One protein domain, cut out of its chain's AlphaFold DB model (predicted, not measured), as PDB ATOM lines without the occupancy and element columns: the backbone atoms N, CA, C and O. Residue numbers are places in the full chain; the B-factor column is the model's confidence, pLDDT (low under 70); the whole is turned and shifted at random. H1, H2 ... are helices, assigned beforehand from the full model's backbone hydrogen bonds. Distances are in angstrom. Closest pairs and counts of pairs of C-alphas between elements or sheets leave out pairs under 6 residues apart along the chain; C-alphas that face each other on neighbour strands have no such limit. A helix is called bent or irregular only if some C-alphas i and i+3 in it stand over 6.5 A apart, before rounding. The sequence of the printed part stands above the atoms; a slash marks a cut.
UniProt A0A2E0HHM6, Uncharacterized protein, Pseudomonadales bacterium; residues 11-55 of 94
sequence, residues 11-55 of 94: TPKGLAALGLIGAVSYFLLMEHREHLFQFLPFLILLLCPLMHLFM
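AT A GLANCE: This is residues 11 to 55 of the 94 residues of an uncharacterized protein of Pseudomonadales bacterium (UniProt A0A2E0HHM6). Two long helices, H1 and H2, meet near their ends at a corner and make a wide, open V, with nothing in the space between the two arms. The second arm, H2, is not straight: a kink of 44 degrees near residue 41 gives the V the look of an arch. The printed part has 45 residues, with two named helices in the order H1, H2 and no named strand; the class is all helix. It is extended, with a radius of gyration of the C-alphas of 14.9 A, and flat, with spans of 38 by 30 by 5 A.

IN THESE COORDINATES: H1 is residues 12 to 31 and runs 28.1 A from C-alpha 12 at (-0.257, 7.904, 66.949) to C-alpha 31 at (10.545, 6.526, 41.067). After His 32, H2 is residues 33 to 55, the longest helix by residues, and runs 31.5 A to C-alpha 55 at (0.910, 39.942, 47.466). H2 is irregular, but only just: C-alphas 38 and 41 are 6.7 A apart, against about 5 A in a regular helix.

HOW THE PARTS SIT: H1 and H2 are joined by a tight link of one residue. They are close but not clearly touching, the closest C-alphas being those of Leu 29 and Leu 36, 7.2 A apart. Their lines stand at a steep tilt of 61 degrees, opposite ways, and the line of H2 is a rough one. Their centres are 22.4 A apart. In H1 every O i to N i+4 pair is within hydrogen-bond range; in H2 16 of 19 are.

THE WHOLE: The two C-alphas farthest apart are those of Pro 12 and His 52, 37.9 A. Residues 11 to 55 stand free, and the printed part has no cut. The mean pLDDT of the printed part is 81.0, and residues 35 and 55 are under 70.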
ATOM      1  N   THR A  11      -2.122  12.384  67.281       74.12
ATOM      2  CA  THR A  11      -2.496  11.014  67.664       74.12
ATOM      3  C   THR A  11      -1.558  10.016  66.965       74.12
ATOM      4  O   THR A  11      -1.275  10.207  65.782       74.12
ATOM      5  N   PRO A  12      -1.131   8.900  67.588       74.50
ATOM      6  CA  PRO A  12      -0.257   7.904  66.949       74.50
ATOM      7  C   PRO A  12      -0.790   7.374  65.608       74.50
ATOM      8  O   PRO A  12      -0.015   7.097  64.699       74.50
ATOM      9  N   LYS A  13      -2.117   7.295  65.444       80.25
ATOM     10  CA  LYS A  13      -2.757   6.945  64.164       80.25
ATOM     11  C   LYS A  13      -2.634   8.053  63.111       80.25
ATOM     12  O   LYS A  13      -2.436   7.749  61.941       80.25
ATOM     13  N   GLY A  14      -2.729   9.317  63.526       83.31
ATOM     14  CA  GLY A  14      -2.525  10.482  62.662       83.31
ATOM     15  C   GLY A  14      -1.071  10.598  62.210       83.31
ATOM     16  O   GLY A  14      -0.819  10.786  61.025       83.31
ATOM     17  N   LEU A  15      -0.119  10.363  63.120       85.31
ATOM     18  CA  LEU A  15       1.304  10.281  62.786       85.31
ATOM     19  C   LEU A  15       1.607   9.114  61.838       85.31
ATOM     20  O   LEU A  15       2.351   9.294  60.881       85.31
ATOM     21  N   ALA A  16       1.017   7.936  62.071       88.00
ATOM     22  CA  ALA A  16       1.179   6.787  61.183       88.00
ATOM     23  C   ALA A  16       0.605   7.061  59.784       88.00
ATOM     24  O   ALA A  16       1.259   6.764  58.789       88.00
ATOM     25  N   ALA A  17      -0.579   7.676  59.695       89.12
ATOM     26  CA  ALA A  17      -1.180   8.067  58.423       89.12
ATOM     27  C   ALA A  17      -0.348   9.137  57.699       89.12
ATOM     28  O   ALA A  17      -0.077   8.986  56.512       89.12
ATOM     29  N   LEU A  18       0.118  10.175  58.402       89.06
ATOM     30  CA  LEU A  18       1.018  11.189  57.838       89.06
ATOM     31  C   LEU A  18       2.347  10.586  57.383       89.06
ATOM     32  O   LEU A  18       2.835  10.929  56.310       89.06
ATOM     33  N   GLY A  19       2.908   9.663  58.164       91.81
ATOM     34  CA  GLY A  19       4.107   8.918  57.804       91.81
ATOM     35  C   GLY A  19       3.904   8.072  56.549       91.81
ATOM     36  O   GLY A  19       4.751   8.096  55.664       91.81
ATOM     37  N   LEU A  20       2.761   7.388  56.424       93.62
ATOM     38  CA  LEU A  20       2.397   6.604  55.240       93.62
ATOM     39  C   LEU A  20       2.244   7.514  54.011       93.62
ATOM     40  O   LEU A  20       2.857   7.260  52.979       93.62
ATOM     41  N   ILE A  21       1.483   8.605  54.131       92.44
ATOM     42  CA  ILE A  21       1.297   9.588  53.054       92.44
ATOM     43  C   ILE A  21       2.650  10.163  52.623       92.44
ATOM     44  O   ILE A  21       2.933  10.239  51.428       92.44
ATOM     45  N   GLY A  22       3.507  10.517  53.584       93.06
ATOM     46  CA  GLY A  22       4.864  10.985  53.328       93.06
ATOM     47  C   GLY A  22       5.722   9.935  52.627       93.06
ATOM     48  O   GLY A  22       6.384  10.258  51.648       93.06
ATOM     49  N   ALA A  23       5.672   8.675  53.067       92.25
ATOM     50  CA  ALA A  23       6.423   7.571  52.472       92.25
ATOM     51  C   ALA A  23       5.967   7.255  51.040       92.25
ATOM     52  O   ALA A  23       6.808   7.105  50.159       92.25
ATOM     53  N   VAL A  24       4.655   7.211  50.784       91.88
ATOM     54  CA  VAL A  24       4.090   7.013  49.439       91.88
ATOM     55  C   VAL A  24       4.460   8.174  48.532       91.88
ATOM     56  O   VAL A  24       4.943   7.942  47.429       91.88
ATOM     57  N   SER A  25       4.300   9.412  49.008       87.00
ATOM     58  CA  SER A  25       4.706  10.602  48.255       87.00
ATOM     59  C   SER A  25       6.198  10.545  47.933       87.00
ATOM     60  O   SER A  25       6.582  10.713  46.784       87.00
ATOM     61  N   TYR A  26       7.045  10.228  48.916       85.56
ATOM     62  CA  TYR A  26       8.488  10.098  48.730       85.56
ATOM     63  C   TYR A  26       8.854   9.002  47.722       85.56
ATOM     64  O   TYR A  26       9.702   9.230  46.863       85.56
ATOM     65  N   PHE A  27       8.203   7.839  47.786       86.81
ATOM     66  CA  PHE A  27       8.435   6.741  46.850       86.81
ATOM     67  C   PHE A  27       8.034   7.127  45.420       86.81
ATOM     68  O   PHE A  27       8.823   6.944  44.497       86.81
ATOM     69  N   LEU A  28       6.868   7.759  45.248       84.62
ATOM     70  CA  LEU A  28       6.414   8.292  43.960       84.62
ATOM     71  C   LEU A  28       7.412   9.307  43.393       84.62
ATOM     72  O   LEU A  28       7.769   9.237  42.219       84.62
ATOM     73  N   LEU A  29       7.901  10.219  44.240       79.12
ATOM     74  CA  LEU A  29       8.908  11.210  43.864       79.12
ATOM     75  C   LEU A  29      10.245  10.556  43.495       79.12
ATOM     76  O   LEU A  29      10.935  11.075  42.622       79.12
ATOM     77  N   MET A  30      10.625   9.454  44.152       81.31
ATOM     78  CA  MET A  30      11.886   8.751  43.906       81.31
ATOM     79  C   MET A  30      11.853   7.924  42.614       81.31
ATOM     80  O   MET A  30      12.837   7.907  41.881       81.31
ATOM     81  N   GLU A  31      10.726   7.284  42.309       76.31
ATOM     82  CA  GLU A  31      10.545   6.526  41.067       76.31
ATOM     83  C   GLU A  31      10.339   7.455  39.858       76.31
ATOM     84  O   GLU A  31      10.875   7.207  38.783       76.31
ATOM     85  N   HIS A  32       9.654   8.589  40.044       78.19
ATOM     86  CA  HIS A  32       9.371   9.561  38.979       78.19
ATOM     87  C   HIS A  32      10.288  10.795  39.024       78.19
ATOM     88  O   HIS A  32       9.915  11.871  38.548       78.19
ATOM     89  N   ARG A  33      11.512  10.666  39.562       71.44
ATOM     90  CA  ARG A  33      12.502  11.765  39.629       71.44
ATOM     91  C   ARG A  33      12.714  12.449  38.284       71.44
ATOM     92  O   ARG A  33      12.823  13.670  38.241       71.44
ATOM     93  N   GLU A  34      12.735  11.682  37.197       72.06
ATOM     94  CA  GLU A  34      12.911  12.223  35.845       72.06
ATOM     95  C   GLU A  34      11.776  13.177  35.460       72.06
ATOM     96  O   GLU A  34      12.005  14.225  34.859       72.06
ATOM     97  N   HIS A  35      10.546  12.875  35.878       69.38
ATOM     98  CA  HIS A  35       9.415  13.771  35.669       69.38
ATOM     99  C   HIS A  35       9.502  14.986  36.590       69.38
ATOM    100  O   HIS A  35       9.157  16.080  36.166       69.38
ATOM    101  N   LEU A  36      10.027  14.852  37.813       71.06
ATOM    102  CA  LEU A  36      10.239  16.004  38.694       71.06
ATOM    103  C   LEU A  36      11.241  17.007  38.141       71.06
ATOM    104  O   LEU A  36      11.026  18.203  38.304       71.06
ATOM    105  N   PHE A  37      12.293  16.553  37.462       72.81
ATOM    106  CA  PHE A  37      13.194  17.461  36.751       72.81
ATOM    107  C   PHE A  37      12.473  18.215  35.627       72.81
ATOM    108  O   PHE A  37      12.712  19.408  35.456       72.81
ATOM    109  N   GLN A  38      11.532  17.564  34.934       74.31
ATOM    110  CA  GLN A  38      10.661  18.216  33.952       74.31
ATOM    111  C   GLN A  38       9.637  19.164  34.608       74.31
ATOM    112  O   GLN A  38       9.327  20.210  34.049       74.31
ATOM    113  N   PHE A  39       9.117  18.834  35.796       76.38
ATOM    114  CA  PHE A  39       8.161  19.659  36.545       76.38
ATOM    115  C   PHE A  39       8.819  20.814  37.311       76.38
ATOM    116  O   PHE A  39       8.141  21.790  37.615       76.38
ATOM    117  N   LEU A  40      10.123  20.753  37.594       77.62
ATOM    118  CA  LEU A  40      10.890  21.799  38.273       77.62
ATOM    119  C   LEU A  40      10.737  23.193  37.628       77.62
ATOM    120  O   LEU A  40      10.419  24.132  38.360       77.62
ATOM    121  N   PRO A  41      10.881  23.369  36.296       78.31
ATOM    122  CA  PRO A  41      10.623  24.660  35.660       78.31
ATOM    123  C   PRO A  41       9.166  25.115  35.823       78.31
ATOM    124  O   PRO A  41       8.927  26.291  36.090       78.31
ATOM    125  N   PHE A  42       8.187  24.206  35.742       80.50
ATOM    126  CA  PHE A  42       6.775  24.541  35.969       80.50
ATOM    127  C   PHE A  42       6.501  24.945  37.420       80.50
ATOM    128  O   PHE A  42       5.732  25.870  37.657       80.50
ATOM    129  N   LEU A  43       7.158  24.304  38.389       80.75
ATOM    130  CA  LEU A  43       7.051  24.634  39.808       80.75
ATOM    131  C   LEU A  43       7.592  26.042  40.086       80.75
ATOM    132  O   LEU A  43       6.954  26.808  40.800       80.75
ATOM    133  N   ILE A  44       8.733  26.403  39.485       82.06
ATOM    134  CA  ILE A  44       9.323  27.747  39.590       82.06
ATOM    135  C   ILE A  44       8.401  28.789  38.941       82.06
ATOM    136  O   ILE A  44       8.148  29.839  39.531       82.06
ATOM    137  N   LEU A  45       7.845  28.488  37.761       82.56
ATOM    138  CA  LEU A  45       6.885  29.368  37.093       82.56
ATOM    139  C   LEU A  45       5.596  29.544  37.891       82.56
ATOM    140  O   LEU A  45       5.068  30.646  37.890       82.56
ATOM    141  N   LEU A  46       5.109  28.504  38.575       82.19
ATOM    142  CA  LEU A  46       3.909  28.534  39.420       82.19
ATOM    143  C   LEU A  46       4.171  29.210  40.777       82.19
ATOM    144  O   LEU A  46       3.274  29.825  41.349       82.19
ATOM    145  N   LEU A  47       5.414  29.203  41.258       81.81
ATOM    146  CA  LEU A  47       5.822  29.971  42.436       81.81
ATOM    147  C   LEU A  47       5.617  31.482  42.215       81.81
ATOM    148  O   LEU A  47       5.213  32.185  43.136       81.81
ATOM    149  N   CYS A  48       5.796  31.975  40.987       78.94
ATOM    150  CA  CYS A  48       5.593  33.383  40.631       78.94
ATOM    151  C   CYS A  48       4.135  33.886  40.814       78.94
ATOM    152  O   CYS A  48       3.935  34.844  41.564       78.94
ATOM    153  N   PRO A  49       3.088  33.255  40.232       80.31
ATOM    154  CA  PRO A  49       1.695  33.616  40.478       80.31
ATOM    155  C   PRO A  49       1.267  33.304  41.910       80.31
ATOM    156  O   PRO A  49       0.422  34.014  42.440       80.31
ATOM    157  N   LEU A  50       1.857  32.291  42.555       81.50
ATOM    158  CA  LEU A  50       1.605  32.014  43.965       81.50
ATOM    159  C   LEU A  50       2.042  33.207  44.829       81.50
ATOM    160  O   LEU A  50       1.235  33.735  45.587       81.50
ATOM    161  N   MET A  51       3.280  33.683  44.658       79.50
ATOM    162  CA  MET A  51       3.789  34.882  45.338       79.50
ATOM    163  C   MET A  51       2.955  36.120  45.006       79.50
ATOM    164  O   MET A  51       2.565  36.851  45.914       79.50
ATOM    165  N   HIS A  52       2.609  36.322  43.730       80.62
ATOM    166  CA  HIS A  52       1.739  37.422  43.317       80.62
ATOM    167  C   HIS A  52       0.371  37.361  43.994       80.62
ATOM    168  O   HIS A  52      -0.100  38.390  44.456       80.62
ATOM    169  N   LEU A  53      -0.249  36.184  44.109       76.62
ATOM    170  CA  LEU A  53      -1.544  36.009  44.766       76.62
ATOM    171  C   LEU A  53      -1.469  36.331  46.265       76.62
ATOM    172  O   LEU A  53      -2.367  36.985  46.791       76.62
ATOM    173  N   PHE A  54      -0.379  35.941  46.931       72.12
ATOM    174  CA  PHE A  54      -0.118  36.326  48.321       72.12
ATOM    175  C   PHE A  54       0.116  37.834  48.479       72.12
ATOM    176  O   PHE A  54      -0.275  38.408  49.493       72.12
ATOM    177  N   MET A  55       0.690  38.492  47.471       63.59
ATOM    178  CA  MET A  55       0.910  39.942  47.466       63.59
ATOM    179  C   MET A  55      -0.294  40.753  46.957       63.59
ATOM    180  O   MET A  55      -0.344  41.959  47.177       63.59
TER     181      MET A  55